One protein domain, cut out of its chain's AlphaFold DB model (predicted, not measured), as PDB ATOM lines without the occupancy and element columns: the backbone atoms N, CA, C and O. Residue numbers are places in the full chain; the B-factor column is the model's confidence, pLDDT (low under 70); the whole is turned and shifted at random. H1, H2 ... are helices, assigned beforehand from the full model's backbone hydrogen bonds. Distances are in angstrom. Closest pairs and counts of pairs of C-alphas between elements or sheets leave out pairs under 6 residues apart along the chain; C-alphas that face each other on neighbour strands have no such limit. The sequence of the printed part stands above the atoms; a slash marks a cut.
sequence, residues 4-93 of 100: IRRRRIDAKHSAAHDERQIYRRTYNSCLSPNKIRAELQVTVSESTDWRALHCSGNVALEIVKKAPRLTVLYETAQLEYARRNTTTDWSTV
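What this domain is: This is residues 4 to 93 of the 100 residues of an uncharacterized protein of Ancylostoma ceylanicum (UniProt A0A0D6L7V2). A small compact body, in which the short helices H2 and H3 pack on the later part of the long helix H1, is joined by a long stretch without a named element to a lone helix, H4, far out at the other end of the model. The first residues of H1, 4 to 14, stick out from the body as one arm, and residues 67 to 93, with H4 among them, stick out as another; these two arms make the length. The printed part has 90 residues with four named helices, H1, H2, H3 and H4 in that order, and no named strand; its class is all helix. The whole is extended, with a radius of gyration of the C-alphas of 21.5 A and spans of 66 by 27 by 21 A.

Where its parts are: H1 covers residues 4 to 28 and is 36.4 A long from first to last C-alpha; C-alpha 4 stands at (-19.540, -20.382, -2.441) and C-alpha 28 at (-13.676, 1.353, 26.114). H2 covers residues 33 to 40, 10.5 A long. H3 covers residues 46 to 55, 14.2 A long. H4 covers residues 72 to 84, 18.2 A long, and ends with C-alpha 84 at (9.571, 19.679, 41.504).

How they stand to each other: H1 touches H2 with residues 18 to 26 alone, and the closest C-alphas of the two, those of Arg 25 and Ile 36, are 6.8 A apart. Their lines stand at a steep tilt of 54 degrees, and they run opposite ways. H1 touches H3 with residues 19 to 23 alone, the closest C-alphas being those of Tyr 23 and Leu 53, 6.6 A apart. H1 and H3 are about perpendicular, at 76 degrees. H2 and H3 are near each other, with 8 pairs of C-alphas within 10 A. H4 touches no helix and is apart from H1, H2 and H3. In H1, H2, H3 and H4 every O i to N i+4 pair is within hydrogen-bond range.

The domain as a whole: The C-alphas farthest apart, those of Ile 4 and Thr 92, are 67.9 A apart, and the outline is a rod. Without the stretches that stand free, the body has 52 residues and spans 31 by 22 by 17 A. The printed part has no cut. The links from H1 to H2 and from H2 to H3 are tight, with 4 and 5 residues; the link from H3 to H4, residues 56 to 71, is long. The mean pLDDT of the printed part is 73.3, and 35 residues are under 70, namely residues 5 to 14 and 43 to 67.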
ATOM      1  N   ILE A   4     -19.222 -19.774  -3.742       73.88
ATOM      2  CA  ILE A   4     -19.540 -20.382  -2.441       73.88
ATOM      3  C   ILE A   4     -18.363 -20.250  -1.464       73.88
ATOM      4  O   ILE A   4     -18.561 -19.885  -0.305       73.88
ATOM      5  N   ARG A   5     -17.124 -20.497  -1.919       64.81
ATOM      6  CA  ARG A   5     -15.925 -20.327  -1.079       64.81
ATOM      7  C   ARG A   5     -15.715 -18.864  -0.703       64.81
ATOM      8  O   ARG A   5     -15.374 -18.596   0.443       64.81
ATOM      9  N   ARG A   6     -15.962 -17.931  -1.630       63.38
ATOM     10  CA  ARG A   6     -15.818 -16.488  -1.382       63.38
ATOM     11  C   ARG A   6     -16.797 -15.991  -0.316       63.38
ATOM     12  O   ARG A   6     -16.348 -15.491   0.707       63.38
ATOM     13  N   ARG A   7     -18.095 -16.303  -0.448       62.09
ATOM     14  CA  ARG A   7     -19.105 -15.975   0.583       62.09
ATOM     15  C   ARG A   7     -18.747 -16.527   1.961       62.09
ATOM     16  O   ARG A   7     -18.970 -15.865   2.966       62.09
ATOM     17  N   ARG A   8     -18.195 -17.741   2.016       65.81
ATOM     18  CA  ARG A   8     -17.812 -18.385   3.278       65.81
ATOM     19  C   ARG A   8     -16.611 -17.698   3.942       65.81
ATOM     20  O   ARG A   8     -16.561 -17.633   5.166       65.81
ATOM     21  N   ILE A   9     -15.669 -17.175   3.154       63.91
ATOM     22  CA  ILE A   9     -14.536 -16.373   3.641       63.91
ATOM     23  C   ILE A   9     -15.009 -14.989   4.095       63.91
ATOM     24  O   ILE A   9     -14.602 -14.544   5.166       63.91
ATOM     25  N   ASP A  10     -15.883 -14.341   3.326       57.56
ATOM     26  CA  ASP A  10     -16.415 -13.011   3.639       57.56
ATOM     27  C   ASP A  10     -17.269 -13.043   4.918       57.56
ATOM     28  O   ASP A  10     -17.076 -12.226   5.815       57.56
ATOM     29  N   ALA A  11     -18.132 -14.054   5.074       61.50
ATOM     30  CA  ALA A  11     -18.922 -14.258   6.290       61.50
ATOM     31  C   ALA A  11     -18.042 -14.518   7.524       61.50
ATOM     32  O   ALA A  11     -18.324 -14.014   8.609       61.50
ATOM     33  N   LYS A  12     -16.945 -15.273   7.362       64.19
ATOM     34  CA  LYS A  12     -15.992 -15.529   8.450       64.19
ATOM     35  C   LYS A  12     -15.224 -14.262   8.847       64.19
ATOM     36  O   LYS A  12     -15.027 -14.029  10.036       64.19
ATOM     37  N   HIS A  13     -14.807 -13.449   7.875       60.31
ATOM     38  CA  HIS A  13     -14.153 -12.166   8.142       60.31
ATOM     39  C   HIS A  13     -15.099 -11.156   8.794       60.31
ATOM     40  O   HIS A  13     -14.681 -10.481   9.730       60.31
ATOM     41  N   SER A  14     -16.358 -11.087   8.348       62.41
ATOM     42  CA  SER A  14     -17.379 -10.240   8.975       62.41
ATOM     43  C   SER A  14     -17.581 -10.631  10.436       62.41
ATOM     44  O   SER A  14     -17.469  -9.781  11.306       62.41
ATOM     45  N   ALA A  15     -17.739 -11.927  10.729       70.88
ATOM     46  CA  ALA A  15     -17.915 -12.403  12.102       70.88
ATOM     47  C   ALA A  15     -16.724 -12.054  13.018       70.88
ATOM     48  O   ALA A  15     -16.924 -11.583  14.134       70.88
ATOM     49  N   ALA A  16     -15.486 -12.223  12.539       73.12
ATOM     50  CA  ALA A  16     -14.287 -11.859  13.302       73.12
ATOM     51  C   ALA A  16     -14.139 -10.337  13.489       73.12
ATOM     52  O   ALA A  16     -13.639  -9.865  14.513       73.12
ATOM     53  N   HIS A  17     -14.558  -9.553  12.493       78.31
ATOM     54  CA  HIS A  17     -14.599  -8.101  12.600       78.31
ATOM     55  C   HIS A  17     -15.619  -7.661  13.655       78.31
ATOM     56  O   HIS A  17     -15.282  -6.858  14.525       78.31
ATOM     57  N   ASP A  18     -16.826  -8.220  13.619       75.25
ATOM     58  CA  ASP A  18     -17.910  -7.877  14.538       75.25
ATOM     59  C   ASP A  18     -17.551  -8.249  15.982       75.25
ATOM     60  O   ASP A  18     -17.688  -7.419  16.881       75.25
ATOM     61  N   GLU A  19     -16.949  -9.421  16.197       74.44
ATOM     62  CA  GLU A  19     -16.401  -9.841  17.494       74.44
ATOM     63  C   GLU A  19     -15.373  -8.835  18.042       74.44
ATOM     64  O   GLU A  19     -15.455  -8.400  19.196       74.44
ATOM     65  N   ARG A  20     -14.438  -8.378  17.199       80.12
ATOM     66  CA  ARG A  20     -13.434  -7.381  17.594       80.12
ATOM     67  C   ARG A  20     -14.058  -6.026  17.930       80.12
ATOM     68  O   ARG A  20     -13.574  -5.332  18.827       80.12
ATOM     69  N   GLN A  21     -15.107  -5.627  17.212       81.06
ATOM     70  CA  GLN A  21     -15.822  -4.378  17.473       81.06
ATOM     71  C   GLN A  21     -16.595  -4.437  18.790       81.06
ATOM     72  O   GLN A  21     -16.531  -3.479  19.564       81.06
ATOM     73  N   ILE A  22     -17.259  -5.563  19.062       77.19
ATOM     74  CA  ILE A  22     -17.946  -5.825  20.328       77.19
ATOM     75  C   ILE A  22     -16.939  -5.733  21.476       77.19
ATOM     76  O   ILE A  22     -17.114  -4.903  22.363       77.19
ATOM     77  N   TYR A  23     -15.823  -6.470  21.406       77.00
ATOM     78  CA  TYR A  23     -14.767  -6.428  22.426       77.00
ATOM     79  C   TYR A  23     -14.267  -5.001  22.688       77.00
ATOM     80  O   TYR A  23     -14.223  -4.532  23.827       77.00
ATOM     81  N   ARG A  24     -13.922  -4.270  21.621       79.69
ATOM     82  CA  ARG A  24     -13.368  -2.917  21.737       79.69
ATOM     83  C   ARG A  24     -14.360  -1.939  22.364       79.69
ATOM     84  O   ARG A  24     -13.936  -1.094  23.150       79.69
ATOM     85  N   ARG A  25     -15.647  -2.008  22.011       78.94
ATOM     86  CA  ARG A  25     -16.669  -1.116  22.583       78.94
ATOM     87  C   ARG A  25     -16.993  -1.478  24.023       78.94
ATOM     88  O   ARG A  25     -17.133  -0.566  24.830       78.94
ATOM     89  N   THR A  26     -17.042  -2.766  24.352       74.75
ATOM     90  CA  THR A  26     -17.259  -3.217  25.732       74.75
ATOM     91  C   THR A  26     -16.125  -2.757  26.646       74.75
ATOM     92  O   THR A  26     -16.392  -2.284  27.740       74.75
ATOM     93  N   TYR A  27     -14.868  -2.812  26.191       72.44
ATOM     94  CA  TYR A  27     -13.724  -2.391  27.008       72.44
ATOM     95  C   TYR A  27     -13.614  -0.866  27.175       72.44
ATOM     96  O   TYR A  27     -13.267  -0.371  28.241       72.44
ATOM     97  N   ASN A  28     -13.896  -0.099  26.116       76.81
ATOM     98  CA  ASN A  28     -13.676   1.353  26.114       76.81
ATOM     99  C   ASN A  28     -14.916   2.175  26.496       76.81
ATOM    100  O   ASN A  28     -14.864   3.405  26.463       76.81
ATOM    101  N   SER A  29     -16.046   1.538  26.812       72.50
ATOM    102  CA  SER A  29     -17.280   2.248  27.152       72.50
ATOM    103  C   SER A  29     -18.021   1.591  28.309       72.50
ATOM    104  O   SER A  29     -17.972   0.383  28.494       72.50
ATOM    105  N   CYS A  30     -18.784   2.388  29.057       73.31
ATOM    106  CA  CYS A  30     -19.721   1.891  30.068       73.31
ATOM    107  C   CYS A  30     -21.093   1.528  29.464       73.31
ATOM    108  O   CYS A  30     -22.112   1.618  30.152       73.31
ATOM    109  N   LEU A  31     -21.161   1.233  28.163       76.25
ATOM    110  CA  LEU A  31     -22.424   0.904  27.509       76.25
ATOM    111  C   LEU A  31     -22.850  -0.518  27.868       76.25
ATOM    112  O   LEU A  31     -22.031  -1.425  27.976       76.25
ATOM    113  N   SER A  32     -24.160  -0.721  28.010       74.31
ATOM    114  CA  SER A  32     -24.684  -2.073  28.160       74.31
ATOM    115  C   SER A  32     -24.457  -2.875  26.871       74.31
ATOM    116  O   SER A  32     -24.515  -2.303  25.774       74.31
ATOM    117  N   PRO A  33     -24.281  -4.205  26.963       72.50
ATOM    118  CA  PRO A  33     -24.134  -5.070  25.790       72.50
ATOM    119  C   PRO A  33     -25.257  -4.880  24.757       72.50
ATOM    120  O   PRO A  33     -25.002  -4.794  23.558       72.50
ATOM    121  N   ASN A  34     -26.500  -4.690  25.218       75.69
ATOM    122  CA  ASN A  34     -27.649  -4.417  24.350       75.69
ATOM    123  C   ASN A  34     -27.502  -3.126  23.540       75.69
ATOM    124  O   ASN A  34     -27.888  -3.087  22.372       75.69
ATOM    125  N   LYS A  35     -26.927  -2.080  24.139       80.75
ATOM    126  CA  LYS A  35     -26.686  -0.814  23.449       80.75
ATOM    127  C   LYS A  35     -25.552  -0.939  22.432       80.75
ATOM    128  O   LYS A  35     -25.701  -0.473  21.308       80.75
ATOM    129  N   ILE A  36     -24.474  -1.638  22.789       79.38
ATOM    130  CA  ILE A  36     -23.352  -1.924  21.884       79.38
ATOM    131  C   ILE A  36     -23.837  -2.701  20.653       79.38
ATOM    132  O   ILE A  36     -23.513  -2.329  19.527       79.38
ATOM    133  N   ARG A  37     -24.675  -3.726  20.852       74.06
ATOM    134  CA  ARG A  37     -25.275  -4.511  19.765       74.06
ATOM    135  C   ARG A  37     -26.159  -3.666  18.850       74.06
ATOM    136  O   ARG A  37     -26.037  -3.764  17.632       74.06
ATOM    137  N   ALA A  38     -27.013  -2.818  19.424       81.19
ATOM    138  CA  ALA A  38     -27.875  -1.925  18.652       81.19
ATOM    139  C   ALA A  38     -27.065  -0.938  17.794       81.19
ATOM    140  O   ALA A  38     -27.401  -0.710  16.635       81.19
ATOM    141  N   GLU A  39     -25.972  -0.388  18.329       82.88
ATOM    142  CA  GLU A  39     -25.101   0.534  17.589       82.88
ATOM    143  C   GLU A  39     -24.253  -0.153  16.513       82.88
ATOM    144  O   GLU A  39     -23.930   0.465  15.501       82.88
ATOM    145  N   LEU A  40     -23.862  -1.408  16.739       78.50
ATOM    146  CA  LEU A  40     -23.103  -2.205  15.776       78.50
ATOM    147  C   LEU A  40     -24.000  -2.910  14.745       78.50
ATOM    148  O   LEU A  40     -23.476  -3.495  13.804       78.50
ATOM    149  N   GLN A  41     -25.329  -2.845  14.908       80.56
ATOM    150  CA  GLN A  41     -26.324  -3.508  14.054       80.56
ATOM    151  C   GLN A  41     -26.059  -5.011  13.858       80.56
ATOM    152  O   GLN A  41     -26.426  -5.590  12.835       80.56
ATOM    153  N   VAL A  42     -25.430  -5.663  14.842       72.25
ATOM    154  CA  VAL A  42     -25.106  -7.089  14.743       72.25
ATOM    155  C   VAL A  42     -26.363  -7.905  15.032       72.25
ATOM    156  O   VAL A  42     -26.965  -7.796  16.099       72.25
ATOM    157  N   THR A  43     -26.761  -8.749  14.084       69.75
ATOM    158  CA  THR A  43     -27.930  -9.645  14.161       69.75
ATOM    159  C   THR A  43     -27.607 -10.992  14.814       69.75
ATOM    160  O   THR A  43     -28.221 -12.014  14.508       69.75
ATOM    161  N   VAL A  44     -26.629 -11.027  15.717       66.12
ATOM    162  CA  VAL A  44     -26.294 -12.229  16.488       66.12
ATOM    163  C   VAL A  44     -27.114 -12.304  17.775       66.12
ATOM    164  O   VAL A  44     -27.549 -11.298  18.345       66.12
ATOM    165  N   SER A  45     -27.372 -13.535  18.221       67.12
ATOM    166  CA  SER A  45     -28.113 -13.768  19.460       67.12
ATOM    167  C   SER A  45     -27.321 -13.250  20.662       67.12
ATOM    168  O   SER A  45     -26.094 -13.315  20.672       67.12
ATOM    169  N   GLU A  46     -28.017 -12.813  21.712       61.97
ATOM    170  CA  GLU A  46     -27.383 -12.329  22.949       61.97
ATOM    171  C   GLU A  46     -26.430 -13.379  23.547       61.97
ATOM    172  O   GLU A  46     -25.331 -13.065  23.991       61.97
ATOM    173  N   SER A  47     -26.803 -14.659  23.462       58.62
ATOM    174  CA  SER A  47     -25.961 -15.773  23.907       58.62
ATOM    175  C   SER A  47     -24.664 -15.928  23.099       58.62
ATOM    176  O   SER A  47     -23.654 -16.384  23.631       58.62
ATOM    177  N   THR A  48     -24.668 -15.536  21.822       64.81
ATOM    178  CA  THR A  48     -23.491 -15.578  20.946       64.81
ATOM    179  C   THR A  48     -22.509 -14.465  21.309       64.81
ATOM    180  O   THR A  48     -21.311 -14.735  21.382       64.81
ATOM    181  N   ASP A  49     -23.010 -13.267  21.626       61.84
ATOM    182  CA  ASP A  49     -22.199 -12.138  22.106       61.84
ATOM    183  C   ASP A  49     -21.522 -12.460  23.438       61.84
ATOM    184  O   ASP A  49     -20.315 -12.272  23.594       61.84
ATOM    185  N   TRP A  50     -22.281 -13.011  24.391       61.12
ATOM    186  CA  TRP A  50     -21.742 -13.410  25.690       61.12
ATOM    187  C   TRP A  50     -20.700 -14.513  25.572       61.12
ATOM    188  O   TRP A  50     -19.696 -14.466  26.275       61.12
ATOM    189  N   ARG A  51     -20.886 -15.478  24.661       65.19
ATOM    190  CA  ARG A  51     -19.872 -16.505  24.390       65.19
ATOM    191  C   ARG A  51     -18.605 -15.904  23.790       65.19
ATOM    192  O   ARG A  51     -17.529 -16.278  24.233       65.19
ATOM    193  N   ALA A  52     -18.711 -14.973  22.842       62.50
ATOM    194  CA  ALA A  52     -17.548 -14.288  22.273       62.50
ATOM    195  C   ALA A  52     -16.787 -13.465  23.332       62.50
ATOM    196  O   ALA A  52     -15.564 -13.556  23.441       62.50
ATOM    197  N   LEU A  53     -17.510 -12.738  24.190       62.28
ATOM    198  CA  LEU A  53     -16.922 -11.979  25.298       62.28
ATOM    199  C   LEU A  53     -16.258 -12.898  26.339       62.28
ATOM    200  O   LEU A  53     -15.101 -12.671  26.694       62.28
ATOM    201  N   HIS A  54     -16.933 -13.970  26.773       61.28
ATOM    202  CA  HIS A  54     -16.400 -14.922  27.757       61.28
ATOM    203  C   HIS A  54     -15.234 -15.767  27.229       61.28
ATOM    204  O   HIS A  54     -14.304 -16.047  27.984       61.28
ATOM    205  N   CYS A  55     -15.243 -16.162  25.950       63.12
ATOM    206  CA  CYS A  55     -14.158 -16.944  25.342       63.12
ATOM    207  C   CYS A  55     -12.818 -16.198  25.344       63.12
ATOM    208  O   CYS A  55     -11.769 -16.836  25.303       63.12
ATOM    209  N   SER A  56     -12.837 -14.862  25.400       63.81
ATOM    210  CA  SER A  56     -11.614 -14.064  25.405       63.81
ATOM    211  C   SER A  56     -10.791 -14.209  26.691       63.81
ATOM    212  O   SER A  56      -9.622 -13.834  26.680       63.81
ATOM    213  N   GLY A  57     -11.376 -14.712  27.792       56.91
ATOM    214  CA  GLY A  57     -10.720 -14.898  29.101       56.91
ATOM    215  C   GLY A  57     -10.256 -13.608  29.800       56.91
ATOM    216  O   GLY A  57      -9.996 -13.620  30.996       56.91
ATOM    217  N   ASN A  58     -10.197 -12.495  29.067       56.56
ATOM    218  CA  ASN A  58      -9.668 -11.200  29.493       56.56
ATOM    219  C   ASN A  58     -10.774 -10.193  29.842       56.56
ATOM    220  O   ASN A  58     -10.482  -9.088  30.292       56.56
ATOM    221  N   VAL A  59     -12.040 -10.546  29.600       53.09
ATOM    222  CA  VAL A  59     -13.192  -9.672  29.841       53.09
ATOM    223  C   VAL A  59     -13.965 -10.194  31.039       53.09
ATOM    224  O   VAL A  59     -14.913 -10.966  30.908       53.09
ATOM    225  N   ALA A  60     -13.564  -9.742  32.222       56.84
ATOM    226  CA  ALA A  60     -14.475  -9.674  33.347       56.84
ATOM    227  C   ALA A  60     -15.248  -8.357  33.210       56.84
ATOM    228  O   ALA A  60     -14.666  -7.274  33.282       56.84
ATOM    229  N   LEU A  61     -16.559  -8.432  32.971       56.25
ATOM    230  CA  LEU A  61     -17.458  -7.285  33.131       56.25
ATOM    231  C   LEU A  61     -17.616  -7.025  34.633       56.25
ATOM    232  O   LEU A  61     -18.652  -7.302  35.233       56.25
ATOM    233  N   GLU A  62     -16.547  -6.548  35.264       58.22
ATOM    234  CA  GLU A  62     -16.629  -6.029  36.618       58.22
ATOM    235  C   GLU A  62     -17.419  -4.723  36.588       58.22
ATOM    236  O   GLU A  62     -17.298  -3.910  35.667       58.22
ATOM    237  N   ILE A  63     -18.255  -4.506  37.605       58.09
ATOM    238  CA  ILE A  63     -18.879  -3.205  37.833       58.09
ATOM    239  C   ILE A  63     -17.756  -2.258  38.268       58.09
ATOM    240  O   ILE A  63     -17.485  -2.085  39.456       58.09
ATOM    241  N   VAL A  64     -17.058  -1.675  37.294       59.78
ATOM    242  CA  VAL A  64     -15.962  -0.746  37.558       59.78
ATOM    243  C   VAL A  64     -16.568   0.528  38.135       59.78
ATOM    244  O   VAL A  64     -17.328   1.238  37.467       59.78
ATOM    245  N   LYS A  65     -16.237   0.838  39.394       58.41
ATOM    246  CA  LYS A  65     -16.512   2.166  39.949       58.41
ATOM    247  C   LYS A  65     -15.823   3.177  39.047       58.41
ATOM    248  O   LYS A  65     -14.625   3.070  38.799       58.41
ATOM    249  N   LYS A  66     -16.587   4.147  38.544       60.44
ATOM    250  CA  LYS A  66     -16.042   5.211  37.703       60.44
ATOM    251  C   LYS A  66     -14.823   5.801  38.404       60.44
ATOM    252  O   LYS A  66     -14.950   6.263  39.539       60.44
ATOM    253  N   ALA A  67     -13.675   5.771  37.726       61.97
ATOM    254  CA  ALA A  67     -12.473   6.409  38.235       61.97
ATOM    255  C   ALA A  67     -12.821   7.853  38.640       61.97
ATOM    256  O   ALA A  67     -13.592   8.509  37.917       61.97
ATOM    257  N   PRO A  68     -12.317   8.347  39.786       70.44
ATOM    258  CA  PRO A  68     -12.498   9.737  40.166       70.44
ATOM    259  C   PRO A  68     -12.156  10.621  38.971       70.44
ATOM    260  O   PRO A  68     -11.120  10.437  38.329       70.44
ATOM    261  N   ARG A  69     -13.058  11.543  38.615       72.38
ATOM    262  CA  ARG A  69     -12.745  12.518  37.569       72.38
ATOM    263  C   ARG A  69     -11.525  13.287  38.051       72.38
ATOM    264  O   ARG A  69     -11.599  13.884  39.124       72.38
ATOM    265  N   LEU A  70     -10.439  13.250  37.280       78.06
ATOM    266  CA  LEU A  70      -9.273  14.076  37.555       78.06
ATOM    267  C   LEU A  70      -9.761  15.522  37.574       78.06
ATOM    268  O   LEU A  70     -10.287  16.037  36.589       78.06
ATOM    269  N   THR A  71      -9.744  16.121  38.759       82.88
ATOM    270  CA  THR A  71     -10.109  17.521  38.911       82.88
ATOM    271  C   THR A  71      -8.952  18.356  38.388       82.88
ATOM    272  O   THR A  71      -7.799  17.934  38.463       82.88
ATOM    273  N   VAL A  72      -9.234  19.571  37.919       84.62
ATOM    274  CA  VAL A  72      -8.181  20.526  37.526       84.62
ATOM    275  C   VAL A  72      -7.138  20.671  38.643       84.62
ATOM    276  O   VAL A  72      -5.946  20.738  38.376       84.62
ATOM    277  N   LEU A  73      -7.577  20.619  39.905       84.75
ATOM    278  CA  LEU A  73      -6.706  20.652  41.077       84.75
ATOM    279  C   LEU A  73      -5.740  19.454  41.129       84.75
ATOM    280  O   LEU A  73      -4.548  19.642  41.369       84.75
ATOM    281  N   TYR A  74      -6.224  18.241  40.846       85.06
ATOM    282  CA  TYR A  74      -5.379  17.049  40.749       85.06
ATOM    283  C   TYR A  74      -4.364  17.161  39.605       85.06
ATOM    284  O   TYR A  74      -3.180  16.901  39.811       85.06
ATOM    285  N   GLU A  75      -4.795  17.612  38.425       86.62
ATOM    286  CA  GLU A  75      -3.910  17.797  37.267       86.62
ATOM    287  C   GLU A  75      -2.816  18.836  37.553       86.62
ATOM    288  O   GLU A  75      -1.640  18.599  37.267       86.62
ATOM    289  N   THR A  76      -3.172  19.959  38.187       89.62
ATOM    290  CA  THR A  76      -2.194  20.975  38.600       89.62
ATOM    291  C   THR A  76      -1.214  20.440  39.638       89.62
ATOM    292  O   THR A  76      -0.014  20.668  39.509       89.62
ATOM    293  N   ALA A  77      -1.688  19.673  40.623       88.19
ATOM    294  CA  ALA A  77      -0.831  19.082  41.645       88.19
ATOM    295  C   ALA A  77       0.142  18.059  41.043       88.19
ATOM    296  O   ALA A  77       1.324  18.055  41.388       88.19
ATOM    297  N   GLN A  78      -0.321  17.239  40.093       88.69
ATOM    298  CA  GLN A  78       0.522  16.281  39.380       88.69
ATOM    299  C   GLN A  78       1.585  16.991  38.528       88.69
ATOM    300  O   GLN A  78       2.751  16.593  38.537       88.69
ATOM    301  N   LEU A  79       1.213  18.074  37.839       92.75
ATOM    302  CA  LEU A  79       2.142  18.897  37.062       92.75
ATOM    303  C   LEU A  79       3.211  19.537  37.955       92.75
ATOM    304  O   LEU A  79       4.397  19.522  37.623       92.75
ATOM    305  N   GLU A  80       2.811  20.109  39.089       92.69
ATOM    306  CA  GLU A  80       3.754  20.693  40.037       92.69
ATOM    307  C   GLU A  80       4.672  19.641  40.661       92.69
ATOM    308  O   GLU A  80       5.868  19.887  40.803       92.69
ATOM    309  N   TYR A  81       4.139  18.466  41.000       89.62
ATOM    310  CA  TYR A  81       4.935  17.349  41.498       89.62
ATOM    311  C   TYR A  81       5.988  16.925  40.472       89.62
ATOM    312  O   TYR A  81       7.165  16.821  40.816       89.62
ATOM    313  N   ALA A  82       5.598  16.760  39.207       90.31
ATOM    314  CA  ALA A  82       6.531  16.432  38.135       90.31
ATOM    315  C   ALA A  82       7.619  17.505  37.998       90.31
ATOM    316  O   ALA A  82       8.799  17.171  37.985       90.31
ATOM    317  N   ARG A  83       7.243  18.793  37.984       92.44
ATOM    318  CA  ARG A  83       8.193  19.918  37.916       92.44
ATOM    319  C   ARG A  83       9.205  19.885  39.059       92.44
ATOM    320  O   ARG A  83      10.403  19.978  38.801       92.44
ATOM    321  N   ARG A  84       8.729  19.718  40.297       89.81
ATOM    322  CA  ARG A  84       9.571  19.679  41.504       89.81
ATOM    323  C   ARG A  84      10.527  18.491  41.517       89.81
ATOM    324  O   ARG A  84      11.604  18.612  42.085       89.81
ATOM    325  N   ASN A  85      10.150  17.380  40.885       88.69
ATOM    326  CA  ASN A  85      10.929  16.146  40.912       88.69
ATOM    327  C   ASN A  85      11.699  15.846  39.616       88.69
ATOM    328  O   ASN A  85      12.224  14.746  39.456       88.69
ATOM    329  N   THR A  86      11.800  16.807  38.689       88.69
ATOM    330  CA  THR A  86      12.549  16.624  37.429       88.69
ATOM    331  C   THR A  86      14.035  16.340  37.650       88.69
ATOM    332  O   THR A  86      14.638  15.608  36.873       88.69
ATOM    333  N   THR A  87      14.616  16.898  38.711       88.75
ATOM    334  CA  THR A  87      16.025  16.722  39.092       88.75
ATOM    335  C   THR A  87      16.205  15.784  40.285       88.75
ATOM    336  O   THR A  87      17.306  15.697  40.825       88.75
ATOM    337  N   THR A  88      15.136  15.128  40.744       86.75
ATOM    338  CA  THR A  88      15.205  14.211  41.885       86.75
ATOM    339  C   THR A  88      15.922  12.934  41.471       86.75
ATOM    340  O   THR A  88      15.543  12.284  40.496       86.75
ATOM    341  N   ASP A  89      16.934  12.546  42.245       86.56
ATOM    342  CA  ASP A  89      17.543  11.227  42.130       86.56
ATOM    343  C   ASP A  89      16.654  10.186  42.820       86.56
ATOM    344  O   ASP A  89      16.712   9.971  44.033       86.56
ATOM    345  N   TRP A  90      15.819   9.528  42.023       85.06
ATOM    346  CA  TRP A  90      14.881   8.505  42.479       85.06
ATOM    347  C   TRP A  90      15.549   7.264  43.076       85.06
ATOM    348  O   TRP A  90      14.878   6.520  43.784       85.06
ATOM    349  N   SER A  91      16.851   7.045  42.850       83.56
ATOM    350  CA  SER A  91      17.582   5.937  43.483       83.56
ATOM    351  C   SER A  91      17.777   6.135  44.990       83.56
ATOM    352  O   SER A  91      18.023   5.176  45.718       83.56
ATOM    353  N   THR A  92      17.620   7.373  45.463       83.00
ATOM    354  CA  THR A  92      17.763   7.748  46.876       83.00
ATOM    355  C   THR A  92      16.430   7.826  47.621       83.00
ATOM    356  O   THR A  92      16.409   7.930  48.848       83.00
ATOM    357  N   VAL A  93      15.306   7.768  46.902       81.44
ATOM    358  CA  VAL A  93      13.968   7.940  47.474       81.44
ATOM    359  C   VAL A  93      13.419   6.587  47.922       81.44
ATOM    360  O   VAL A  93      13.155   5.707  47.107       81.44
TER     361      VAL A  93